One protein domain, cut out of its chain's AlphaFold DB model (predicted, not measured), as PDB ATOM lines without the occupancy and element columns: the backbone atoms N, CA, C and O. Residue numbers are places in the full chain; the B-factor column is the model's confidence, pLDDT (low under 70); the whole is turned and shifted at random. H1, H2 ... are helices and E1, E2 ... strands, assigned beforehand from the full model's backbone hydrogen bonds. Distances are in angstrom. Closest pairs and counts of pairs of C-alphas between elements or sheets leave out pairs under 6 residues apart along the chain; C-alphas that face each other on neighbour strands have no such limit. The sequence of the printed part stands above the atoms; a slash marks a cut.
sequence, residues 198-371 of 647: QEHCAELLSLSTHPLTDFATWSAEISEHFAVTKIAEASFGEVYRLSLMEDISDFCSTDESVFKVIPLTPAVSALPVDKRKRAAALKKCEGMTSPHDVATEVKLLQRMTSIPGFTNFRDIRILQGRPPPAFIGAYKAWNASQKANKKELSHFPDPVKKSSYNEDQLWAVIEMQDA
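This is residues 198 to 371 of the 647 residues of the protein "Non-specific serine/threonine protein kinase" of Sphaerulina musiva (strain SO2202) (UniProt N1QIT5). A strongly twisted sheet of five strands makes the core, with H5 packed on one face over the E1 edge and H4 packed along the other face. H2 sits beside the strands on H5's face, H1 by the E4 edge, while H3 lies far out at one end and the E2 to E3 link reaches the other. The printed part has 174 residues with five named helices and five named strands, in the order H1 H2 E1 E2 E3 H3 H4 E4 H5 E5; the class is mixed. The sheet's order is E1 E2 E3 E5 E4, antiparallel throughout. The whole is compact, with a radius of gyration of the C-alphas of 16.6 A and spans of 57 by 40 by 28 A.

Find E1 at C-alpha 226, (-3.973, -25.456, -57.382); it runs 19.7 A through residues 226 to 233. E2 is residues 238 to 244, 19.5 A, and E3 residues 257 to 263, 19.1 A. E5, residues 362 to 369, runs 23.3 A to C-alpha 369 at (-14.258, -35.825, -59.012), and E4, residues 313 to 320, 21.7 A. Of the helices, H5 is residues 325 to 340, 22.4 A, and H4 residues 291 to 304, 19.9 A. H3 is residues 275 to 283, H2 residues 215 to 222, and H1 residues 202 to 206, 6.1 A, from C-alpha 202 at (-15.764, -37.854, -34.096).

Start at the meander E1 E2 E3, each strand the antiparallel neighbour of the one before: look for N 229 and O 241 at 3.0 A, and N 240 and O 259 at 2.9 A. E3 and E5 have N 260 and O 366 at 2.9 A; E5 and E4 have N 365 and O 317 at 2.8 A. E3, H3, H4 and E4 form a split strand-helix-strand unit, E5 standing between its strands, with a right-handed crossover. There are three layers, helices on both faces: H2 and H5 on one, H4 on the other. H5 is over E1 and only just over E2, on which 3 of its C-alphas fall; its closest C-alphas to E1 are Ala 330 and Thr 229, 5.0 A. H4 runs along E5, at 9 degrees on the local plane. H2 is over none of the strands. H1 only grazes the sheet and touches H4, whose residues 291 to 295 alone take part; the closest C-alphas are Leu 204 and Ala 295, 5.4 A. H3 is not on the sheet. In all five helices every O i to N i+4 pair is within hydrogen-bond range.

The C-alphas farthest apart, Ser 249 and Lys 275, are 57.8 A apart. The printed part has no cut. Long links join E2 to E3, E3 to H3, and H5 to E5, the last with 21 residues. Mean pLDDT of the printed part is 92.1; look for low confidence at residues 252 to 254, under 70.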
ATOM      1  N   GLN A 198     -12.867 -32.359 -31.496       93.94
ATOM      2  CA  GLN A 198     -12.651 -33.734 -31.941       93.94
ATOM      3  C   GLN A 198     -13.832 -34.625 -31.539       93.94
ATOM      4  O   GLN A 198     -14.409 -35.260 -32.410       93.94
ATOM      5  N   GLU A 199     -14.267 -34.568 -30.274       94.06
ATOM      6  CA  GLU A 199     -15.451 -35.290 -29.774       94.06
ATOM      7  C   GLU A 199     -16.710 -34.952 -30.597       94.06
ATOM      8  O   GLU A 199     -17.428 -35.839 -31.052       94.06
ATOM      9  N   HIS A 200     -16.947 -33.661 -30.863       95.62
ATOM     10  CA  HIS A 200     -18.089 -33.182 -31.655       95.62
ATOM     11  C   HIS A 200     -18.027 -33.585 -33.138       95.62
ATOM     12  O   HIS A 200     -19.067 -33.742 -33.772       95.62
ATOM     13  N   CYS A 201     -16.830 -33.776 -33.698       96.88
ATOM     14  CA  CYS A 201     -16.628 -34.216 -35.082       96.88
ATOM     15  C   CYS A 201     -16.223 -35.695 -35.207       96.88
ATOM     16  O   CYS A 201     -15.828 -36.101 -36.299       96.88
ATOM     17  N   ALA A 202     -16.327 -36.501 -34.144       96.75
ATOM     18  CA  ALA A 202     -15.764 -37.854 -34.096       96.75
ATOM     19  C   ALA A 202     -16.281 -38.774 -35.217       96.75
ATOM     20  O   ALA A 202     -15.514 -39.560 -35.768       96.75
ATOM     21  N   GLU A 203     -17.550 -38.634 -35.611       96.75
ATOM     22  CA  GLU A 203     -18.138 -39.400 -36.716       96.75
ATOM     23  C   GLU A 203     -17.566 -39.006 -38.090       96.75
ATOM     24  O   GLU A 203     -17.292 -39.869 -38.914       96.75
ATOM     25  N   LEU A 204     -17.314 -37.716 -38.340       97.62
ATOM     26  CA  LEU A 204     -16.630 -37.284 -39.566       97.62
ATOM     27  C   LEU A 204     -15.152 -37.685 -39.552       97.62
ATOM     28  O   LEU A 204     -14.615 -38.095 -40.577       97.62
ATOM     29  N   LEU A 205     -14.494 -37.579 -38.394       97.56
ATOM     30  CA  LEU A 205     -13.088 -37.951 -38.230       97.56
ATOM     31  C   LEU A 205     -12.869 -39.461 -38.403       97.56
ATOM     32  O   LEU A 205     -11.818 -39.842 -38.905       97.56
ATOM     33  N   SER A 206     -13.845 -40.315 -38.072       97.19
ATOM     34  CA  SER A 206     -13.764 -41.760 -38.343       97.19
ATOM     35  C   SER A 206     -13.967 -42.127 -39.820       97.19
ATOM     36  O   SER A 206     -13.532 -43.197 -40.241       97.19
ATOM     37  N   LEU A 207     -14.574 -41.235 -40.612       97.00
ATOM     38  CA  LEU A 207     -14.700 -41.348 -42.071       97.00
ATOM     39  C   LEU A 207     -13.518 -40.709 -42.825       97.00
ATOM     40  O   LEU A 207     -13.426 -40.856 -44.044       97.00
ATOM     41  N   SER A 208     -12.626 -40.004 -42.121       96.69
ATOM     42  CA  SER A 208     -11.477 -39.292 -42.684       96.69
ATOM     43  C   SER A 208     -10.170 -40.053 -42.471       96.69
ATOM     44  O   SER A 208      -9.939 -40.664 -41.431       96.69
ATOM     45  N   THR A 209      -9.251 -39.940 -43.430       95.69
ATOM     46  CA  THR A 209      -7.850 -40.360 -43.241       95.69
ATOM     47  C   THR A 209      -6.991 -39.279 -42.568       95.69
ATOM     48  O   THR A 209      -5.794 -39.481 -42.346       95.69
ATOM     49  N   HIS A 210      -7.585 -38.131 -42.214       95.81
ATOM     50  CA  HIS A 210      -6.886 -36.935 -41.755       95.81
ATOM     51  C   HIS A 210      -7.397 -36.410 -40.397       95.81
ATOM     52  O   HIS A 210      -8.597 -36.423 -40.123       95.81
ATOM     53  N   PRO A 211      -6.501 -35.900 -39.528       96.38
ATOM     54  CA  PRO A 211      -6.897 -35.273 -38.271       96.38
ATOM     55  C   PRO A 211      -7.553 -33.903 -38.506       96.38
ATOM     56  O   PRO A 211      -7.341 -33.264 -39.538       96.38
ATOM     57  N   LEU A 212      -8.269 -33.401 -37.492       96.75
ATOM     58  CA  LEU A 212      -8.748 -32.014 -37.453       96.75
ATOM     59  C   LEU A 212      -7.578 -31.042 -37.699       96.75
ATOM     60  O   LEU A 212      -6.653 -30.966 -36.886       96.75
ATOM     61  N   THR A 213      -7.628 -30.314 -38.816       96.81
ATOM     62  CA  THR A 213      -6.505 -29.518 -39.345       96.81
ATOM     63  C   THR A 213      -6.857 -28.027 -39.406       96.81
ATOM     64  O   THR A 213      -8.017 -27.658 -39.573       96.81
ATOM     65  N   ASP A 214      -5.872 -27.137 -39.265       97.50
ATOM     66  CA  ASP A 214      -6.088 -25.695 -39.435       97.50
ATOM     67  C   ASP A 214      -6.346 -25.338 -40.913       97.50
ATOM     68  O   ASP A 214      -5.578 -25.697 -41.810       97.50
ATOM     69  N   PHE A 215      -7.426 -24.595 -41.167       97.62
ATOM     70  CA  PHE A 215      -7.884 -24.242 -42.515       97.62
ATOM     71  C   PHE A 215      -6.859 -23.353 -43.243       97.62
ATOM     72  O   PHE A 215      -6.666 -23.500 -44.450       97.62
ATOM     73  N   ALA A 216      -6.154 -22.461 -42.540       97.25
ATOM     74  CA  ALA A 216      -5.133 -21.622 -43.169       97.25
ATOM     75  C   ALA A 216      -3.890 -22.426 -43.597       97.25
ATOM     76  O   ALA A 216      -3.307 -22.114 -44.634       97.25
ATOM     77  N   THR A 217      -3.537 -23.466 -42.840       97.06
ATOM     78  CA  THR A 217      -2.433 -24.395 -43.113       97.06
ATOM     79  C   THR A 217      -2.751 -25.271 -44.325       97.06
ATOM     80  O   THR A 217      -2.051 -25.178 -45.329       97.06
ATOM     81  N   TRP A 218      -3.868 -26.010 -44.306       96.62
ATOM     82  CA  TRP A 218      -4.286 -26.830 -45.456       96.62
ATOM     83  C   TRP A 218      -4.511 -25.993 -46.726       96.62
ATOM     84  O   TRP A 218      -4.137 -26.386 -47.830       96.62
ATOM     85  N   SER A 219      -5.066 -24.782 -46.588       96.88
ATOM     86  CA  SER A 219      -5.219 -23.886 -47.736       96.88
ATOM     87  C   SER A 219      -3.891 -23.350 -48.271       96.88
ATOM     88  O   SER A 219      -3.882 -22.900 -49.418       96.88
ATOM     89  N   ALA A 220      -2.814 -23.327 -47.483       96.31
ATOM     90  CA  ALA A 220      -1.493 -22.972 -47.990       96.31
ATOM     91  C   ALA A 220      -0.969 -24.102 -48.885       96.31
ATOM     92  O   ALA A 220      -0.665 -23.835 -50.042       96.31
ATOM     93  N   GLU A 221      -1.000 -25.342 -48.384       94.38
ATOM     94  CA  GLU A 221      -0.565 -26.563 -49.082       94.38
ATOM     95  C   GLU A 221      -1.222 -26.701 -50.468       94.38
ATOM     96  O   GLU A 221      -0.529 -26.774 -51.481       94.38
ATOM     97  N   ILE A 222      -2.558 -26.629 -50.558       93.62
ATOM     98  CA  ILE A 222      -3.246 -26.718 -51.862       93.62
ATOM     99  C   ILE A 222      -2.934 -25.527 -52.787       93.62
ATOM    100  O   ILE A 222      -2.970 -25.677 -54.005       93.62
ATOM    101  N   SER A 223      -2.609 -24.349 -52.237       93.19
ATOM    102  CA  SER A 223      -2.310 -23.146 -53.034       93.19
ATOM    103  C   SER A 223      -0.890 -23.135 -53.613       93.19
ATOM    104  O   SER A 223      -0.562 -22.212 -54.358       93.19
ATOM    105  N   GLU A 224      -0.047 -24.124 -53.293       92.50
ATOM    106  CA  GLU A 224       1.252 -24.310 -53.957       92.50
ATOM    107  C   GLU A 224       1.097 -24.930 -55.357       92.50
ATOM    108  O   GLU A 224       1.962 -24.734 -56.211       92.50
ATOM    109  N   HIS A 225      -0.022 -25.623 -55.618       90.62
ATOM    110  CA  HIS A 225      -0.250 -26.384 -56.856       90.62
ATOM    111  C   HIS A 225      -1.587 -26.090 -57.562       90.62
ATOM    112  O   HIS A 225      -1.687 -26.315 -58.770       90.62
ATOM    113  N   PHE A 226      -2.608 -25.584 -56.856       93.06
ATOM    114  CA  PHE A 226      -3.973 -25.456 -57.382       93.06
ATOM    115  C   PHE A 226      -4.570 -24.049 -57.243       93.06
ATOM    116  O   PHE A 226      -4.508 -23.396 -56.198       93.06
ATOM    117  N   ALA A 227      -5.266 -23.615 -58.292       93.56
ATOM    118  CA  ALA A 227      -6.086 -22.415 -58.307       93.56
ATOM    119  C   ALA A 227      -7.506 -22.723 -57.798       93.56
ATOM    120  O   ALA A 227      -8.303 -23.374 -58.476       93.56
ATOM    121  N   VAL A 228      -7.846 -22.206 -56.612       96.25
ATOM    122  CA  VAL A 228      -9.184 -22.345 -56.008       96.25
ATOM    123  C   VAL A 228     -10.190 -21.413 -56.697       96.25
ATOM    124  O   VAL A 228     -10.071 -20.187 -56.604       96.25
ATOM    125  N   THR A 229     -11.231 -21.968 -57.325       96.19
ATOM    126  CA  THR A 229     -12.301 -21.195 -57.987       96.19
ATOM    127  C   THR A 229     -13.678 -21.613 -57.481       96.19
ATOM    128  O   THR A 229     -14.064 -22.763 -57.643       96.19
ATOM    129  N   LYS A 230     -14.478 -20.691 -56.920       96.56
ATOM    130  CA  LYS A 230     -15.885 -20.979 -56.583       96.56
ATOM    131  C   LYS A 230     -16.664 -21.131 -57.887       96.56
ATOM    132  O   LYS A 230     -16.706 -20.189 -58.679       96.56
ATOM    133  N   ILE A 231     -17.277 -22.291 -58.095       93.56
ATOM    134  CA  ILE A 231     -18.065 -22.602 -59.295       93.56
ATOM    135  C   ILE A 231     -19.568 -22.488 -59.018       93.56
ATOM    136  O   ILE A 231     -20.298 -21.876 -59.804       93.56
ATOM    137  N   ALA A 232     -20.018 -22.980 -57.863       92.38
ATOM    138  CA  ALA A 232     -21.428 -23.093 -57.511       92.38
ATOM    139  C   ALA A 232     -21.654 -22.931 -55.994       92.38
ATOM    140  O   ALA A 232     -20.784 -22.492 -55.240       92.38
ATOM    141  N   GLU A 233     -22.867 -23.250 -55.565       89.69
ATOM    142  CA  GLU A 233     -23.295 -23.369 -54.172       89.69
ATOM    143  C   GLU A 233     -24.224 -24.586 -54.104       89.69
ATOM    144  O   GLU A 233     -25.003 -24.804 -55.036       89.69
ATOM    145  N   ALA A 234     -24.145 -25.338 -53.016       84.56
ATOM    146  CA  ALA A 234     -25.089 -26.383 -52.642       84.56
ATOM    147  C   ALA A 234     -26.094 -25.822 -51.619       84.56
ATOM    148  O   ALA A 234     -25.949 -24.684 -51.163       84.56
ATOM    149  N   SER A 235     -27.079 -26.623 -51.215       78.44
ATOM    150  CA  SER A 235     -28.083 -26.238 -50.206       78.44
ATOM    151  C   SER A 235     -27.482 -25.928 -48.824       78.44
ATOM    152  O   SER A 235     -28.068 -25.172 -48.056       78.44
ATOM    153  N   PHE A 236     -26.289 -26.463 -48.530       86.06
ATOM    154  CA  PHE A 236     -25.624 -26.352 -47.224       86.06
ATOM    155  C   PHE A 236     -24.137 -25.959 -47.289       86.06
ATOM    156  O   PHE A 236     -23.463 -25.926 -46.264       86.06
ATOM    157  N   GLY A 237     -23.592 -25.662 -48.473       91.69
ATOM    158  CA  GLY A 237     -22.174 -25.326 -48.609       91.69
ATOM    159  C   GLY A 237     -21.809 -24.572 -49.884       91.69
ATOM    160  O   GLY A 237     -22.587 -24.466 -50.833       91.69
ATOM    161  N   GLU A 238     -20.586 -24.058 -49.922       95.12
ATOM    162  CA  GLU A 238     -20.013 -23.412 -51.103       95.12
ATOM    163  C   GLU A 238     -19.210 -24.426 -51.929       95.12
ATOM    164  O   GLU A 238     -18.469 -25.231 -51.365       95.12
ATOM    165  N   VAL A 239     -19.340 -24.392 -53.263       96.56
ATOM    166  CA  VAL A 239     -18.718 -25.393 -54.148       96.56
ATOM    167  C   VAL A 239     -17.575 -24.773 -54.947       96.56
ATOM    168  O   VAL A 239     -17.778 -23.824 -55.718       96.56
ATOM    169  N   TYR A 240     -16.375 -25.327 -54.782       96.94
ATOM    170  CA  TYR A 240     -15.133 -24.852 -55.391       96.94
ATOM    171  C   TYR A 240     -14.498 -25.936 -56.268       96.94
ATOM    172  O   TYR A 240     -14.515 -27.104 -55.906       96.94
ATOM    173  N   ARG A 241     -13.888 -25.543 -57.385       95.31
ATOM    174  CA  ARG A 241     -12.978 -26.369 -58.188       95.31
ATOM    175  C   ARG A 241     -11.535 -26.082 -57.779       95.31
ATOM    176  O   ARG A 241     -11.183 -24.911 -57.584       95.31
ATOM    177  N   LEU A 242     -10.716 -27.128 -57.697       93.44
ATOM    178  CA  LEU A 242      -9.262 -27.031 -57.786       93.44
ATOM    179  C   LEU A 242      -8.831 -27.277 -59.230       93.44
ATOM    180  O   LEU A 242      -8.937 -28.398 -59.720       93.44
ATOM    181  N   SER A 243      -8.311 -26.237 -59.880       89.81
ATOM    182  CA  SER A 243      -7.646 -26.372 -61.180       89.81
ATOM    183  C   SER A 243      -6.136 -26.378 -61.004       89.81
ATOM    184  O   SER A 243      -5.591 -25.499 -60.331       89.81
ATOM    185  N   LEU A 244      -5.459 -27.364 -61.590       88.69
ATOM    186  CA  LEU A 244      -4.005 -27.511 -61.512       88.69
ATOM    187  C   LEU A 244      -3.306 -26.311 -62.184       88.69
ATOM    188  O   LEU A 244      -3.736 -25.843 -63.239       88.69
ATOM    189  N   MET A 245      -2.259 -25.770 -61.551       86.75
ATOM    190  CA  MET A 245      -1.578 -24.554 -62.026       86.75
ATOM    191  C   MET A 245      -0.424 -24.814 -63.002       86.75
ATOM    192  O   MET A 245      -0.063 -23.910 -63.757       86.75
ATOM    193  N   GLU A 246       0.150 -26.016 -62.987       82.62
ATOM    194  CA  GLU A 246       1.193 -26.454 -63.918       82.62
ATOM    195  C   GLU A 246       0.637 -27.556 -64.827       82.62
ATOM    196  O   GLU A 246      -0.047 -28.464 -64.366       82.62
ATOM    197  N   ASP A 247       0.905 -27.461 -66.127       73.88
ATOM    198  CA  ASP A 247       0.389 -28.391 -67.136       73.88
ATOM    199  C   ASP A 247       1.178 -29.715 -67.089       73.88
ATOM    200  O   ASP A 247       2.369 -29.752 -67.415       73.88
ATOM    201  N   ILE A 248       0.527 -30.790 -66.632       78.50
ATOM    202  CA  ILE A 248       1.086 -32.146 -66.539       78.50
ATOM    203  C   ILE A 248       0.414 -32.994 -67.621       78.50
ATOM    204  O   ILE A 248      -0.800 -33.157 -67.605       78.50
ATOM    205  N   SER A 249       1.209 -33.575 -68.526       70.75
ATOM    206  CA  SER A 249       0.735 -34.241 -69.758       70.75
ATOM    207  C   SER A 249      -0.296 -35.355 -69.564       70.75
ATOM    208  O   SER A 249      -1.025 -35.679 -70.499       70.75
ATOM    209  N   ASP A 250      -0.327 -35.935 -68.368       72.38
ATOM    210  CA  ASP A 250      -1.090 -37.131 -68.024       72.38
ATOM    211  C   ASP A 250      -2.269 -36.799 -67.077       72.38
ATOM    212  O   ASP A 250      -2.959 -37.705 -66.619       72.38
ATOM    213  N   PHE A 251      -2.496 -35.511 -66.769       71.00
ATOM    214  CA  PHE A 251      -3.589 -35.013 -65.923       71.00
ATOM    215  C   PHE A 251      -4.569 -34.199 -66.776       71.00
ATOM    216  O   PHE A 251      -4.202 -33.167 -67.341       71.00
ATOM    217  N   CYS A 252      -5.823 -34.633 -66.871       69.12
ATOM    218  CA  CYS A 252      -6.841 -33.954 -67.674       69.12
ATOM    219  C   CYS A 252      -7.942 -33.321 -66.807       69.12
ATOM    220  O   CYS A 252      -7.979 -33.465 -65.588       69.12
ATOM    221  N   SER A 253      -8.885 -32.608 -67.429       67.75
ATOM    222  CA  SER A 253      -9.969 -31.938 -66.697       67.75
ATOM    223  C   SER A 253     -10.938 -32.893 -65.986       67.75
ATOM    224  O   SER A 253     -11.673 -32.454 -65.109       67.75
ATOM    225  N   THR A 254     -10.941 -34.195 -66.306       69.12
ATOM    226  CA  THR A 254     -11.703 -35.185 -65.522       69.12
ATOM    227  C   THR A 254     -10.992 -35.603 -64.241       69.12
ATOM    228  O   THR A 254     -11.609 -36.254 -63.400       69.12
ATOM    229  N   ASP A 255      -9.720 -35.241 -64.073       80.06
ATOM    230  CA  ASP A 255      -8.938 -35.519 -62.871       80.06
ATOM    231  C   ASP A 255      -9.016 -34.373 -61.849       80.06
ATOM    232  O   ASP A 255      -8.681 -34.588 -60.683       80.06
ATOM    233  N   GLU A 256      -9.536 -33.198 -62.232       86.50
ATOM    234  CA  GLU A 256      -9.794 -32.068 -61.327       86.50
ATOM    235  C   GLU A 256     -10.707 -32.455 -60.146       86.50
ATOM    236  O   GLU A 256     -11.633 -33.265 -60.271       86.50
ATOM    237  N   SER A 257     -10.437 -31.852 -58.984       92.69
ATOM    238  CA  SER A 257     -11.211 -32.053 -57.754       92.69
ATOM    239  C   SER A 257     -12.224 -30.932 -57.536       92.69
ATOM    240  O   SER A 257     -11.909 -29.744 -57.667       92.69
ATOM    241  N   VAL A 258     -13.427 -31.310 -57.111       95.69
ATOM    242  CA  VAL A 258     -14.485 -30.405 -56.656       95.69
ATOM    243  C   VAL A 258     -14.682 -30.570 -55.150       95.69
ATOM    244  O   VAL A 258     -14.883 -31.669 -54.643       95.69
ATOM    245  N   PHE A 259     -14.647 -29.449 -54.432       96.88
ATOM    246  CA  PHE A 259     -14.854 -29.350 -52.992       96.88
ATOM    247  C   PHE A 259     -16.245 -28.791 -52.672       96.88
ATOM    248  O   PHE A 259     -16.522 -27.628 -52.986       96.88
ATOM    249  N   LYS A 260     -17.082 -29.562 -51.967       97.50
ATOM    250  CA  LYS A 260     -18.277 -29.053 -51.265       97.50
ATOM    251  C   LYS A 260     -17.857 -28.685 -49.836       97.50
ATOM    252  O   LYS A 260     -17.554 -29.556 -49.022       97.50
ATOM    253  N   VAL A 261     -17.768 -27.380 -49.565       97.62
ATOM    254  CA  VAL A 261     -17.274 -26.810 -48.298       97.62
ATOM    255  C   VAL A 261     -18.460 -26.390 -47.431       97.62
ATOM    256  O   VAL A 261     -19.165 -25.432 -47.755       97.62
ATOM    257  N   ILE A 262     -18.673 -27.109 -46.331       97.56
ATOM    258  CA  ILE A 262     -19.854 -27.017 -45.463       97.56
ATOM    259  C   ILE A 262     -19.437 -26.427 -44.103       97.56
ATOM    260  O   ILE A 262     -18.579 -27.013 -43.434       97.56
ATOM    261  N   PRO A 263     -20.012 -25.296 -43.647       96.62
ATOM    262  CA  PRO A 263     -19.793 -24.799 -42.293       96.62
ATOM    263  C   PRO A 263     -20.542 -25.685 -41.287       96.62
ATOM    264  O   PRO A 263     -21.768 -25.810 -41.328       96.62
ATOM    265  N   LEU A 264     -19.802 -26.292 -40.359       96.44
ATOM    266  CA  LEU A 264     -20.372 -27.173 -39.340       96.44
ATOM    267  C   LEU A 264     -20.904 -26.374 -38.145       96.44
ATOM    268  O   LEU A 264     -20.349 -25.334 -37.766       96.44
ATOM    269  N   THR A 265     -21.954 -26.887 -37.502       93.94
ATOM    270  CA  THR A 265     -22.427 -26.349 -36.220       93.94
ATOM    271  C   THR A 265     -21.332 -26.465 -35.145       93.94
ATOM    272  O   THR A 265     -20.547 -27.416 -35.153       93.94
ATOM    273  N   PRO A 266     -21.230 -25.501 -34.213       90.00
ATOM    274  CA  PRO A 266     -20.167 -25.460 -33.214       90.00
ATOM    275  C   PRO A 266     -20.381 -26.481 -32.091       90.00
ATOM    276  O   PRO A 266     -21.511 -26.726 -31.663       90.00
ATOM    277  N   ALA A 267     -19.276 -26.981 -31.536       88.50
ATOM    278  CA  ALA A 267     -19.290 -27.891 -30.396       88.50
ATOM    279  C   ALA A 267     -20.071 -27.312 -29.203       88.50
ATOM    280  O   ALA A 267     -19.754 -26.244 -28.667       88.50
ATOM    281  N   VAL A 268     -21.094 -28.044 -28.753       85.19
ATOM    282  CA  VAL A 268     -22.061 -27.603 -27.724       85.19
ATOM    283  C   VAL A 268     -21.389 -27.322 -26.366       85.19
ATOM    284  O   VAL A 268     -21.886 -26.500 -25.579       85.19
ATOM    285  N   SER A 269     -20.250 -27.982 -26.134       85.44
ATOM    286  CA  SER A 269     -19.313 -27.858 -25.012       85.44
ATOM    287  C   SER A 269     -18.361 -26.655 -25.124       85.44
ATOM    288  O   SER A 269     -18.015 -26.068 -24.100       85.44
ATOM    289  N   ALA A 270     -17.982 -26.240 -26.339       83.31
ATOM    290  CA  ALA A 270     -17.151 -25.054 -26.590       83.31
ATOM    291  C   ALA A 270     -17.955 -23.735 -26.575       83.31
ATOM    292  O   ALA A 270     -17.400 -22.656 -26.348       83.31
ATOM    293  N   LEU A 271     -19.275 -23.808 -26.791       85.56
ATOM    294  CA  LEU A 271     -20.172 -22.650 -26.761       85.56
ATOM    295  C   LEU A 271     -20.085 -21.855 -25.435       85.56
ATOM    296  O   LEU A 271     -20.093 -22.454 -24.356       85.56
ATOM    297  N   PRO A 272     -20.131 -20.504 -25.470       85.00
ATOM    298  CA  PRO A 272     -20.015 -19.665 -24.276       85.00
ATOM    299  C   PRO A 272     -20.977 -20.031 -23.135       85.00
ATOM    300  O   PRO A 272     -22.167 -20.254 -23.352       85.00
ATOM    301  N   VAL A 273     -20.480 -19.989 -21.894       87.19
ATOM    302  CA  VAL A 273     -21.286 -20.225 -20.674       87.19
ATOM    303  C   VAL A 273     -22.284 -19.083 -20.406       87.19
ATOM    304  O   VAL A 273     -23.351 -19.296 -19.832       87.19
ATOM    305  N   ASP A 274     -21.972 -17.857 -20.841       92.44
ATOM    306  CA  ASP A 274     -22.901 -16.725 -20.745       92.44
ATOM    307  C   ASP A 274     -24.115 -16.932 -21.664       92.44
ATOM    308  O   ASP A 274     -23.974 -17.040 -22.882       92.44
ATOM    309  N   LYS A 275     -25.322 -16.920 -21.086       89.38
ATOM    310  CA  LYS A 275     -26.573 -17.218 -21.803       89.38
ATOM    311  C   LYS A 275     -26.840 -16.299 -23.003       89.38
ATOM    312  O   LYS A 275     -27.410 -16.762 -23.988       89.38
ATOM    313  N   ARG A 276     -26.435 -15.022 -22.955       88.12
ATOM    314  CA  ARG A 276     -26.645 -14.076 -24.071       88.12
ATOM    315  C   ARG A 276     -25.655 -14.340 -25.200       88.12
ATOM    316  O   ARG A 276     -26.061 -14.368 -26.357       88.12
ATOM    317  N   LYS A 277     -24.383 -14.587 -24.871       84.81
ATOM    318  CA  LYS A 277     -23.359 -14.995 -25.846       84.81
ATOM    319  C   LYS A 277     -23.682 -16.359 -26.459       84.81
ATOM    320  O   LYS A 277     -23.508 -16.508 -27.661       84.81
ATOM    321  N   ARG A 278     -24.210 -17.310 -25.678       85.88
ATOM    322  CA  ARG A 278     -24.662 -18.624 -26.167       85.88
ATOM    323  C   ARG A 278     -25.816 -18.495 -27.156       85.88
ATOM    324  O   ARG A 278     -25.720 -19.033 -28.248       85.88
ATOM    325  N   ALA A 279     -26.856 -17.731 -26.818       84.44
ATOM    326  CA  ALA A 279     -27.973 -17.471 -27.729       84.44
ATOM    327  C   ALA A 279     -27.527 -16.732 -29.007       84.44
ATOM    328  O   ALA A 279     -27.960 -17.075 -30.101       84.44
ATOM    329  N   ALA A 280     -26.616 -15.758 -28.888       82.81
ATOM    330  CA  ALA A 280     -26.052 -15.057 -30.040       82.81
ATOM    331  C   ALA A 280     -25.137 -15.944 -30.907       82.81
ATOM    332  O   ALA A 280     -25.071 -15.731 -32.113       82.81
ATOM    333  N   ALA A 281     -24.444 -16.923 -30.316       79.44
ATOM    334  CA  ALA A 281     -23.647 -17.908 -31.044       79.44
ATOM    335  C   ALA A 281     -24.540 -18.929 -31.762       79.44
ATOM    336  O   ALA A 281     -24.361 -19.128 -32.953       79.44
ATOM    337  N   LEU A 282     -25.550 -19.483 -31.083       81.06
ATOM    338  CA  LEU A 282     -26.542 -20.377 -31.694       81.06
ATOM    339  C   LEU A 282     -27.297 -19.694 -32.842       81.06
ATOM    340  O   LEU A 282     -27.507 -20.309 -33.879       81.06
ATOM    341  N   LYS A 283     -27.614 -18.395 -32.725       79.69
ATOM    342  CA  LYS A 283     -28.204 -17.643 -33.842       79.69
ATOM    343  C   LYS A 283     -27.250 -17.466 -35.041       79.69
ATOM    344  O   LYS A 283     -27.706 -17.270 -36.157       79.69
ATOM    345  N   LYS A 284     -25.928 -17.570 -34.870       77.50
ATOM    346  CA  LYS A 284     -25.001 -17.607 -36.018       77.50
ATOM    347  C   LYS A 284     -24.965 -18.962 -36.734       77.50
ATOM    348  O   LYS A 284     -24.319 -19.054 -37.769       77.50
ATOM    349  N   CYS A 285     -25.621 -19.990 -36.197       78.38
ATOM    350  CA  CYS A 285     -25.712 -21.311 -36.820       78.38
ATOM    351  C   CYS A 285     -26.856 -21.413 -37.844       78.38
ATOM    352  O   CYS A 285     -27.057 -22.476 -38.420       78.38
ATOM    353  N   GLU A 286     -27.590 -20.321 -38.084       75.25
ATOM    354  CA  GLU A 286     -28.497 -20.174 -39.227       75.25
ATOM    355  C   GLU A 286     -27.691 -20.408 -40.527       75.25
ATOM    356  O   GLU A 286     -26.855 -19.582 -40.892       75.25
ATOM    357  N   GLY A 287     -27.900 -21.555 -41.190       78.88
ATOM    358  CA  GLY A 287     -27.129 -21.979 -42.371       78.88
ATOM    359  C   GLY A 287     -25.876 -22.830 -42.089       78.88
ATOM    360  O   GLY A 287     -24.971 -22.846 -42.921       78.88
ATOM    361  N   MET A 288     -25.796 -23.510 -40.938       91.75
ATOM    362  CA  MET A 288     -24.758 -24.507 -40.619       91.75
ATOM    363  C   MET A 288     -25.359 -25.905 -40.425       91.75
ATOM    364  O   MET A 288     -26.430 -26.034 -39.830       91.75
ATOM    365  N   THR A 289     -24.638 -26.945 -40.843       93.56
ATOM    366  CA  THR A 289     -25.090 -28.353 -40.788       93.56
ATOM    367  C   THR A 289     -24.457 -29.100 -39.611       93.56
ATOM    368  O   THR A 289     -23.372 -28.726 -39.152       93.56
ATOM    369  N   SER A 290     -25.104 -30.136 -39.059       94.88
ATOM    370  CA  SER A 290     -24.464 -30.929 -38.000       94.88
ATOM    371  C   SER A 290     -23.389 -31.870 -38.569       94.88
ATOM    372  O   SER A 290     -23.490 -32.296 -39.720       94.88
ATOM    373  N   PRO A 291     -22.361 -32.235 -37.779       96.75
ATOM    374  CA  PRO A 291     -21.395 -33.255 -38.186       96.75
ATOM    375  C   PRO A 291     -22.044 -34.593 -38.563       96.75
ATOM    376  O   PRO A 291     -21.524 -35.282 -39.432       96.75
ATOM    377  N   HIS A 292     -23.186 -34.929 -37.954       95.62
ATOM    378  CA  HIS A 292     -23.925 -36.160 -38.224       95.62
ATOM    379  C   HIS A 292     -24.587 -36.153 -39.609       95.62
ATOM    380  O   HIS A 292     -24.405 -37.095 -40.374       95.62
ATOM    381  N   ASP A 293     -25.287 -35.073 -39.981       95.19
ATOM    382  CA  ASP A 293     -25.951 -35.001 -41.295       95.19
ATOM    383  C   ASP A 293     -24.914 -35.044 -42.433       95.19
ATOM    384  O   ASP A 293     -25.111 -35.724 -43.440       95.19
ATOM    385  N   VAL A 294     -23.757 -34.388 -42.245       97.44
ATOM    386  CA  VAL A 294     -22.639 -34.464 -43.203       97.44
ATOM    387  C   VAL A 294     -21.998 -35.856 -43.214       97.44
ATOM    388  O   VAL A 294     -21.614 -36.332 -44.278       97.44
ATOM    389  N   ALA A 295     -21.907 -36.550 -42.074       97.94
ATOM    390  CA  ALA A 295     -21.427 -37.932 -42.042       97.94
ATOM    391  C   ALA A 295     -22.384 -38.883 -42.782       97.94
ATOM    392  O   ALA A 295     -21.926 -39.805 -43.457       97.94
ATOM    393  N   THR A 296     -23.693 -38.636 -42.720       97.31
ATOM    394  CA  THR A 296     -24.705 -39.338 -43.523       97.31
ATOM    395  C   THR A 296     -24.545 -39.043 -45.019       97.31
ATOM    396  O   THR A 296     -24.530 -39.990 -45.806       97.31
ATOM    397  N   GLU A 297     -24.311 -37.787 -45.424       97.62
ATOM    398  CA  GLU A 297     -23.994 -37.456 -46.827       97.62
ATOM    399  C   GLU A 297     -22.709 -38.164 -47.304       97.62
ATOM    400  O   GLU A 297     -22.690 -38.760 -48.378       97.62
ATOM    401  N   VAL A 298     -21.646 -38.175 -46.489       98.06
ATOM    402  CA  VAL A 298     -20.378 -38.858 -46.812       98.06
ATOM    403  C   VAL A 298     -20.562 -40.375 -46.924       98.06
ATOM    404  O   VAL A 298     -20.014 -40.978 -47.845       98.06
ATOM    405  N   LYS A 299     -21.370 -40.999 -46.058       98.12
ATOM    406  CA  LYS A 299     -21.727 -42.427 -46.158       98.12
ATOM    407  C   LYS A 299     -22.472 -42.741 -47.459       98.12
ATOM    408  O   LYS A 299     -22.121 -43.713 -48.128       98.12
ATOM    409  N   LEU A 300     -23.440 -41.905 -47.844       98.12
ATOM    410  CA  LEU A 300     -24.141 -41.995 -49.132       98.12
ATOM    411  C   LEU A 300     -23.152 -41.869 -50.304       98.12
ATOM    412  O   LEU A 300     -23.106 -42.740 -51.169       98.12
ATOM    413  N   LEU A 301     -22.298 -40.843 -50.303       97.94
ATOM    414  CA  LEU A 301     -21.277 -40.612 -51.333       97.94
ATOM    415  C   LEU A 301     -20.317 -41.807 -51.487       97.94
ATOM    416  O   LEU A 301     -20.115 -42.299 -52.600       97.94
ATOM    417  N   GLN A 302     -19.788 -42.329 -50.377       97.44
ATOM    418  CA  GLN A 302     -18.935 -43.523 -50.360       97.44
ATOM    419  C   GLN A 302     -19.668 -44.768 -50.887       97.44
ATOM    420  O   GLN A 302     -19.089 -45.552 -51.639       97.44
ATOM    421  N   ARG A 303     -20.949 -44.946 -50.533       97.38
ATOM    422  CA  ARG A 303     -21.767 -46.088 -50.969       97.38
ATOM    423  C   ARG A 303     -22.090 -46.059 -52.464       97.38
ATOM    424  O   ARG A 303     -22.099 -47.121 -53.088       97.38
ATOM    425  N   MET A 304     -22.352 -44.875 -53.018       97.94
ATOM    426  CA  MET A 304     -22.759 -44.702 -54.417       97.94
ATOM    427  C   MET A 304     -21.577 -44.605 -55.393       97.94
ATOM    428  O   MET A 304     -21.755 -44.894 -56.570       97.94
ATOM    429  N   THR A 305     -20.365 -44.291 -54.920       96.00
ATOM    430  CA  THR A 305     -19.143 -44.159 -55.750       96.00
ATOM    431  C   THR A 305     -18.826 -45.395 -56.609       96.00
ATOM    432  O   THR A 305     -18.239 -45.268 -57.681       96.00
ATOM    433  N   SER A 306     -19.218 -46.599 -56.179       93.69
ATOM    434  CA  SER A 306     -19.020 -47.838 -56.949       93.69
ATOM    435  C   SER A 306     -20.113 -48.123 -57.992       93.69
ATOM    436  O   SER A 306     -20.018 -49.120 -58.711       93.69
ATOM    437  N   ILE A 307     -21.145 -47.278 -58.089       96.06
ATOM    438  CA  ILE A 307     -22.313 -47.474 -58.955       96.06
ATOM    439  C   ILE A 307     -22.215 -46.520 -60.167       96.06
ATOM    440  O   ILE A 307     -22.139 -45.303 -59.985       96.06
ATOM    441  N   PRO A 308     -22.230 -47.024 -61.420       94.94
ATOM    442  CA  PRO A 308     -22.040 -46.185 -62.605       94.94
ATOM    443  C   PRO A 308     -23.059 -45.043 -62.757       94.94
ATOM    444  O   PRO A 308     -24.274 -45.260 -62.748       94.94
ATOM    445  N   GLY A 309     -22.540 -43.833 -62.985       96.25
ATOM    446  CA  GLY A 309     -23.309 -42.597 -63.186       96.25
ATOM    447  C   GLY A 309     -23.627 -41.808 -61.910       96.25
ATOM    448  O   GLY A 309     -24.308 -40.788 -61.985       96.25
ATOM    449  N   PHE A 310     -23.101 -42.228 -60.759       98.06
ATOM    450  CA  PHE A 310     -23.016 -41.409 -59.547       98.06
ATOM    451  C   PHE A 310     -21.640 -40.737 -59.431       98.06
ATOM    452  O   PHE A 310     -20.699 -41.085 -60.149       98.06
ATOM    453  N   THR A 311     -21.528 -39.734 -58.560       95.69
ATOM    454  CA  THR A 311     -20.281 -38.990 -58.358       95.69
ATOM    455  C   THR A 311     -19.247 -39.826 -57.611       95.69
ATOM    456  O   THR A 311     -19.577 -40.608 -56.719       95.69
ATOM    457  N   ASN A 312     -17.980 -39.631 -57.963       95.25
ATOM    458  CA  ASN A 312     -16.854 -40.344 -57.374       95.25
ATOM    459  C   ASN A 312     -16.311 -39.560 -56.169       95.25
ATOM    460  O   ASN A 312     -15.710 -38.492 -56.336       95.25
ATOM    461  N   PHE A 313     -16.547 -40.077 -54.961       96.88
ATOM    462  CA  PHE A 313     -16.009 -39.551 -53.706       96.88
ATOM    463  C   PHE A 313     -14.514 -39.861 -53.578       96.88
ATOM    464  O   PHE A 313     -14.090 -41.002 -53.762       96.88
ATOM    465  N   ARG A 314     -13.721 -38.853 -53.204       95.94
ATOM    466  CA  ARG A 314     -12.266 -38.976 -53.035       95.94
ATOM    467  C   ARG A 314     -11.841 -38.932 -51.569       95.94
ATOM    468  O   ARG A 314     -11.090 -39.799 -51.135       95.94
ATOM    469  N   ASP A 315     -12.299 -37.929 -50.820       96.94
ATOM    470  CA  ASP A 315     -11.832 -37.660 -49.453       96.94
ATOM    471  C   ASP A 315     -12.820 -36.780 -48.659       96.94
ATOM    472  O   ASP A 315     -13.682 -36.100 -49.222       96.94
ATOM    473  N   ILE A 316     -12.676 -36.768 -47.333       98.06
ATOM    474  CA  ILE A 316     -13.381 -35.876 -46.407       98.06
ATOM    475  C   ILE A 316     -12.377 -35.271 -45.425       98.06
ATOM    476  O   ILE A 316     -11.722 -35.985 -44.666       98.06
ATOM    477  N   ARG A 317     -12.268 -33.940 -45.394       97.94
ATOM    478  CA  ARG A 317     -11.382 -33.212 -44.466       97.94
ATOM    479  C   ARG A 317     -12.185 -32.362 -43.497       97.94
ATOM    480  O   ARG A 317     -13.091 -31.637 -43.902       97.94
ATOM    481  N   ILE A 318     -11.825 -32.424 -42.216       98.31
ATOM    482  CA  ILE A 318     -12.440 -31.618 -41.161       98.31
ATOM    483  C   ILE A 318     -11.445 -30.521 -40.792       98.31
ATOM    484  O   ILE A 318     -10.316 -30.804 -40.380       98.31
ATOM    485  N   LEU A 319     -11.854 -29.265 -40.960       98.00
ATOM    486  CA  LEU A 319     -10.984 -28.101 -40.806       98.00
ATOM    487  C   LEU A 319     -11.491 -27.164 -39.708       98.00
ATOM    488  O   LEU A 319     -12.697 -26.989 -39.534       98.00
ATOM    489  N   GLN A 320     -10.568 -26.505 -39.010       97.38
ATOM    490  CA  GLN A 320     -10.863 -25.443 -38.048       97.38
ATOM    491  C   GLN A 320     -10.234 -24.115 -38.488       97.38
ATOM    492  O   GLN A 320      -9.088 -24.082 -38.922       97.38
ATOM    493  N   GLY A 321     -10.975 -23.012 -38.365       96.00
ATOM    494  CA  GLY A 321     -10.486 -21.655 -38.621       96.00
ATOM    495  C   GLY A 321     -11.416 -20.816 -39.500       96.00
ATOM    496  O   GLY A 321     -12.478 -21.254 -39.946       96.00
ATOM    497  N   ARG A 322     -11.019 -19.568 -39.777       96.06
ATOM    498  CA  ARG A 322     -11.742 -18.690 -40.716       96.06
ATOM    499  C   ARG A 322     -11.287 -18.940 -42.158       96.06
ATOM    500  O   ARG A 322     -10.099 -19.188 -42.355       96.06
ATOM    501  N   PRO A 323     -12.172 -18.785 -43.167       95.94
ATOM    502  CA  PRO A 323     -11.813 -19.026 -44.559       95.94
ATOM    503  C   PRO A 323     -10.580 -18.210 -44.999       95.94
ATOM    504  O   PRO A 323     -10.566 -16.986 -44.825       95.94
ATOM    505  N   PRO A 324      -9.543 -18.864 -45.543       96.25
ATOM    506  CA  PRO A 324      -8.260 -18.240 -45.864       96.25
ATOM    507  C   PRO A 324      -8.276 -17.464 -47.201       96.25
ATOM    508  O   PRO A 324      -9.284 -17.456 -47.918       96.25
ATOM    509  N   PRO A 325      -7.182 -16.750 -47.555       96.38
ATOM    510  CA  PRO A 325      -7.173 -15.791 -48.665       96.38
ATOM    511  C   PRO A 325      -7.597 -16.336 -50.036       96.38
ATOM    512  O   PRO A 325      -8.228 -15.589 -50.784       96.38
ATOM    513  N   ALA A 326      -7.304 -17.605 -50.352       96.62
ATOM    514  CA  ALA A 326      -7.698 -18.242 -51.612       96.62
ATOM    515  C   ALA A 326      -9.231 -18.331 -51.747       96.62
ATOM    516  O   ALA A 326      -9.812 -17.748 -52.663       96.62
ATOM    517  N   PHE A 327      -9.900 -18.940 -50.762       97.25
ATOM    518  CA  PHE A 327     -11.362 -19.054 -50.696       97.25
ATOM    519  C   PHE A 327     -12.046 -17.677 -50.618       97.25
ATOM    520  O   PHE A 327     -13.031 -17.425 -51.312       97.25
ATOM    521  N   ILE A 328     -11.469 -16.720 -49.874       97.06
ATOM    522  CA  ILE A 328     -11.922 -15.315 -49.873       97.06
ATOM    523  C   ILE A 328     -11.815 -14.671 -51.272       97.06
ATOM    524  O   ILE A 328     -12.657 -13.842 -51.636       97.06
ATOM    525  N   GLY A 329     -10.774 -14.994 -52.044       97.50
ATOM    526  CA  GLY A 329     -10.591 -14.533 -53.423       97.50
ATOM    527  C   GLY A 329     -11.652 -15.112 -54.357       97.50
ATOM    528  O   GLY A 329     -12.362 -14.355 -55.025       97.50
ATOM    529  N   ALA A 330     -11.819 -16.434 -54.319       97.44
ATOM    530  CA  ALA A 330     -12.832 -17.184 -55.057       97.44
ATOM    531  C   ALA A 330     -14.261 -16.662 -54.797       97.44
ATOM    532  O   ALA A 330     -14.976 -16.321 -55.742       97.44
ATOM    533  N   TYR A 331     -14.641 -16.490 -53.525       96.94
ATOM    534  CA  TYR A 331     -15.925 -15.910 -53.107       96.94
ATOM    535  C   TYR A 331     -16.178 -14.530 -53.741       96.94
ATOM    536  O   TYR A 331     -17.274 -14.242 -54.234       96.94
ATOM    537  N   LYS A 332     -15.162 -13.653 -53.757       97.19
ATOM    538  CA  LYS A 332     -15.267 -12.302 -54.340       97.19
ATOM    539  C   LYS A 332     -15.392 -12.335 -55.859       97.19
ATOM    540  O   LYS A 332     -16.213 -11.595 -56.400       97.19
ATOM    541  N   ALA A 333     -14.602 -13.171 -56.531       97.06
ATOM    542  CA  ALA A 333     -14.641 -13.321 -57.984       97.06
ATOM    543  C   ALA A 333     -16.012 -13.833 -58.454       97.06
ATOM    544  O   ALA A 333     -16.620 -13.252 -59.356       97.06
ATOM    545  N   TRP A 334     -16.554 -14.847 -57.773       96.12
ATOM    546  CA  TRP A 334     -17.875 -15.400 -58.067       96.12
ATOM    547  C   TRP A 334     -19.000 -14.381 -57.837       96.12
ATOM    548  O   TRP A 334     -19.841 -14.199 -58.716       96.12
ATOM    549  N   ASN A 335     -18.977 -13.631 -56.726       95.50
ATOM    550  CA  ASN A 335     -19.958 -12.567 -56.467       95.50
ATOM    551  C   ASN A 335     -19.868 -11.412 -57.481       95.50
ATOM    552  O   ASN A 335     -20.894 -10.864 -57.890       95.50
ATOM    553  N   ALA A 336     -18.660 -11.048 -57.924       96.25
ATOM    554  CA  ALA A 336     -18.478 -10.072 -58.999       96.25
ATOM    555  C   ALA A 336     -19.062 -10.584 -60.330       96.25
ATOM    556  O   ALA A 336     -19.718  -9.819 -61.038       96.25
ATOM    557  N   SER A 337     -18.889 -11.877 -60.626       94.44
ATOM    558  CA  SER A 337     -19.473 -12.545 -61.796       94.44
ATOM    559  C   SER A 337     -21.004 -12.607 -61.739       94.44
ATOM    560  O   SER A 337     -21.653 -12.190 -62.699       94.44
ATOM    561  N   GLN A 338     -21.615 -13.027 -60.619       93.06
ATOM    562  CA  GLN A 338     -23.084 -13.031 -60.501       93.06
ATOM    563  C   GLN A 338     -23.645 -11.614 -60.703       93.06
ATOM    564  O   GLN A 338     -24.532 -11.419 -61.533       93.06
ATOM    565  N   LYS A 339     -23.040 -10.605 -60.057       94.19
ATOM    566  CA  LYS A 339     -23.435  -9.196 -60.204       94.19
ATOM    567  C   LYS A 339     -23.316  -8.678 -61.642       94.19
ATOM    568  O   LYS A 339     -24.193  -7.940 -62.084       94.19
ATOM    569  N   ALA A 340     -22.253  -9.038 -62.364       94.50
ATOM    570  CA  ALA A 340     -22.088  -8.668 -63.773       94.50
ATOM    571  C   ALA A 340     -23.180  -9.297 -64.656       94.50
ATOM    572  O   ALA A 340     -23.745  -8.624 -65.517       94.50
ATOM    573  N   ASN A 341     -23.538 -10.550 -64.365       90.00
ATOM    574  CA  ASN A 341     -24.588 -11.310 -65.045       90.00
ATOM    575  C   ASN A 341     -26.011 -11.026 -64.516       90.00
ATOM    576  O   ASN A 341     -26.954 -11.700 -64.921       90.00
ATOM    577  N   LYS A 342     -26.182 -10.037 -63.622       92.31
ATOM    578  CA  LYS A 342     -27.446  -9.684 -62.937       92.31
ATOM    579  C   LYS A 342     -28.097 -10.823 -62.127       92.31
ATOM    580  O   LYS A 342     -29.268 -10.706 -61.777       92.31
ATOM    581  N   LYS A 343     -27.358 -11.889 -61.811       88.25
ATOM    582  CA  LYS A 343     -27.807 -12.955 -60.904       88.25
ATOM    583  C   LYS A 343     -27.600 -12.543 -59.446       88.25
ATOM    584  O   LYS A 343     -26.850 -11.606 -59.155       88.25
ATOM    585  N   GLU A 344     -28.282 -13.236 -58.541       87.69
ATOM    586  CA  GLU A 344     -28.219 -12.949 -57.107       87.69
ATOM    587  C   GLU A 344     -26.815 -13.174 -56.523       87.69
ATOM    588  O   GLU A 344     -25.991 -13.914 -57.066       87.69
ATOM    589  N   LEU A 345     -26.520 -12.470 -55.429       91.81
ATOM    590  CA  LEU A 345     -25.263 -12.620 -54.696       91.81
ATOM    591  C   LEU A 345     -25.308 -13.857 -53.795       91.81
ATOM    592  O   LEU A 345     -26.359 -14.455 -53.590       91.81
ATOM    593  N   SER A 346     -24.155 -14.220 -53.236       89.56
ATOM    594  CA  SER A 346     -24.046 -15.380 -52.357       89.56
ATOM    595  C   SER A 346     -24.944 -15.219 -51.137       89.56
ATOM    596  O   SER A 346     -24.898 -14.189 -50.458       89.56
ATOM    597  N   HIS A 347     -25.737 -16.252 -50.870       89.06
ATOM    598  CA  HIS A 347     -26.566 -16.333 -49.675       89.06
ATOM    599  C   HIS A 347     -25.730 -16.663 -48.424       89.06
ATOM    600  O   HIS A 347     -26.102 -16.279 -47.315       89.06
ATOM    601  N   PHE A 348     -24.558 -17.288 -48.600       90.19
ATOM    602  CA  PHE A 348     -23.619 -17.569 -47.517       90.19
ATOM    603  C   PHE A 348     -22.973 -16.294 -46.937       90.19
ATOM    604  O   PHE A 348     -22.657 -15.350 -47.671       90.19
ATOM    605  N   PRO A 349     -22.710 -16.250 -45.614       90.75
ATOM    606  CA  PRO A 349     -22.050 -15.121 -44.967       90.75
ATOM    607  C   PRO A 349     -20.670 -14.780 -45.552       90.75
ATOM    608  O   PRO A 349     -19.732 -15.566 -45.477       90.75
ATOM    609  N   ASP A 350     -20.520 -13.541 -46.036       92.06
ATOM    610  CA  ASP A 350     -19.260 -12.983 -46.555       92.06
ATOM    611  C   ASP A 350     -18.056 -13.270 -45.627       92.06
ATOM    612  O   ASP A 350     -17.979 -12.693 -44.529       92.06
ATOM    613  N   PRO A 351     -17.096 -14.115 -46.056       92.69
ATOM    614  CA  PRO A 351     -16.023 -14.619 -45.202       92.69
ATOM    615  C   PRO A 351     -14.992 -13.552 -44.818       92.69
ATOM    616  O   PRO A 351     -14.249 -13.725 -43.847       92.69
ATOM    617  N   VAL A 352     -14.950 -12.407 -45.513       91.56
ATOM    618  CA  VAL A 352     -14.060 -11.289 -45.149       91.56
ATOM    619  C   VAL A 352     -14.426 -10.739 -43.771       91.56
ATOM    620  O   VAL A 352     -13.547 -10.366 -42.988       91.56
ATOM    621  N   LYS A 353     -15.723 -10.684 -43.457       91.12
ATOM    622  CA  LYS A 353     -16.229 -10.055 -42.238       91.12
ATOM    623  C   LYS A 353     -15.904 -10.930 -41.022       91.12
ATOM    624  O   LYS A 353     -16.331 -12.078 -40.929       91.12
ATOM    625  N   LYS A 354     -15.217 -10.358 -40.023       86.56
ATOM    626  CA  LYS A 354     -14.966 -11.014 -38.719       86.56
ATOM    627  C   LYS A 354     -16.241 -11.328 -37.918       86.56
ATOM    628  O   LYS A 354     -16.179 -12.022 -36.913       86.56
ATOM    629  N   SER A 355     -17.395 -10.808 -38.338       86.56
ATOM    630  CA  SER A 355     -18.696 -11.139 -37.759       86.56
ATOM    631  C   SER A 355     -19.265 -12.469 -38.255       86.56
ATOM    632  O   SER A 355     -20.020 -13.076 -37.500       86.56
ATOM    633  N   SER A 356     -18.927 -12.902 -39.477       88.56
ATOM    634  CA  SER A 356     -19.511 -14.080 -40.135       88.56
ATOM    635  C   SER A 356     -19.084 -15.371 -39.439       88.56
ATOM    636  O   SER A 356     -19.893 -16.013 -38.783       88.56
ATOM    637  N   TYR A 357     -17.784 -15.666 -39.483       89.94
ATOM    638  CA  TYR A 357     -17.184 -16.866 -38.902       89.94
ATOM    639  C   TYR A 357     -16.217 -16.481 -37.786       89.94
ATOM    640  O   TYR A 357     -15.463 -15.508 -37.925       89.94
ATOM    641  N   ASN A 358     -16.256 -17.237 -36.690       89.38
ATOM    642  CA  ASN A 358     -15.346 -17.083 -35.559       89.38
ATOM    643  C   ASN A 358     -13.976 -17.725 -35.876       89.38
ATOM    644  O   ASN A 358     -13.852 -18.483 -36.834       89.38
ATOM    645  N   GLU A 359     -12.947 -17.437 -35.074       91.12
ATOM    646  CA  GLU A 359     -11.592 -17.997 -35.266       91.12
ATOM    647  C   GLU A 359     -11.518 -19.518 -34.958       91.12
ATOM    648  O   GLU A 359     -10.562 -20.170 -35.355       91.12
ATOM    649  N   ASP A 360     -12.538 -20.085 -34.301       91.75
ATOM    650  CA  ASP A 360     -12.713 -21.505 -33.944       91.75
ATOM    651  C   ASP A 360     -13.727 -22.262 -34.834       91.75
ATOM    652  O   ASP A 360     -14.044 -23.417 -34.547       91.75
ATOM    653  N   GLN A 361     -14.238 -21.630 -35.903       94.75
ATOM    654  CA  GLN A 361     -15.249 -22.203 -36.806       94.75
ATOM    655  C   GLN A 361     -14.809 -23.555 -37.384       94.75
ATOM    656  O   GLN A 361     -13.696 -23.675 -37.889       94.75
ATOM    657  N   LEU A 362     -15.713 -24.536 -37.363       97.19
ATOM    658  CA  LEU A 362     -15.510 -25.863 -37.945       97.19
ATOM    659  C   LEU A 362     -16.088 -25.950 -39.362       97.19
ATOM    660  O   LEU A 362     -17.107 -25.321 -39.666       97.19
ATOM    661  N   TRP A 363     -15.454 -26.762 -40.202       98.00
ATOM    662  CA  TRP A 363     -15.834 -27.013 -41.589       98.00
ATOM    663  C   TRP A 363     -15.662 -28.489 -41.934       98.00
ATOM    664  O   TRP A 363     -14.706 -29.121 -41.485       98.00
ATOM    665  N   ALA A 364     -16.537 -28.996 -42.794       98.38
ATOM    666  CA  ALA A 364     -16.301 -30.206 -43.565       98.38
ATOM    667  C   ALA A 364     -15.987 -29.819 -45.016       98.38
ATOM    668  O   ALA A 364     -16.619 -28.921 -45.577       98.38
ATOM    669  N   VAL A 365     -15.017 -30.497 -45.619       98.19
ATOM    670  CA  VAL A 365     -14.690 -30.395 -47.043       98.19
ATOM    671  C   VAL A 365     -14.807 -31.785 -47.643       98.19
ATOM    672  O   VAL A 365     -13.946 -32.632 -47.410       98.19
ATOM    673  N   ILE A 366     -15.889 -32.010 -48.385       98.19
ATOM    674  CA  ILE A 366     -16.097 -33.220 -49.181       98.19
ATOM    675  C   ILE A 366     -15.381 -33.016 -50.519       98.19
ATOM    676  O   ILE A 366     -15.693 -32.056 -51.232       98.19
ATOM    677  N   GLU A 367     -14.455 -33.908 -50.862       97.38
ATOM    678  CA  GLU A 367     -13.786 -33.943 -52.161       97.38
ATOM    679  C   GLU A 367     -14.428 -34.984 -53.086       97.38
ATOM    680  O   GLU A 367     -14.580 -36.156 -52.735       97.38
ATOM    681  N   MET A 368     -14.767 -34.547 -54.296       96.06
ATOM    682  CA  MET A 368     -15.332 -35.362 -55.371       96.06
ATOM    683  C   MET A 368     -14.574 -35.111 -56.679       96.06
ATOM    684  O   MET A 368     -13.919 -34.080 -56.846       96.06
ATOM    685  N   GLN A 369     -14.687 -36.035 -57.627       94.06
ATOM    686  CA  GLN A 369     -14.258 -35.825 -59.012       94.06
ATOM    687  C   GLN A 369     -15.136 -34.778 -59.724       94.06
ATOM    688  O   GLN A 369     -16.329 -34.663 -59.432       94.06
ATOM    689  N   ASP A 370     -14.578 -34.035 -60.684       92.62
ATOM    690  CA  ASP A 370     -15.373 -33.102 -61.486       92.62
ATOM    691  C   ASP A 370     -16.341 -33.814 -62.453       92.62
ATOM    692  O   ASP A 370     -15.952 -34.512 -63.397       92.62
ATOM    693  N   ALA A 371     -17.635 -33.601 -62.204       92.69
ATOM    694  CA  ALA A 371     -18.745 -34.170 -62.957       92.69
ATOM    695  C   ALA A 371     -19.128 -33.364 -64.223       92.69
ATOM    696  O   ALA A 371     -19.963 -33.817 -65.005       92.69
TER     697      ALA A 371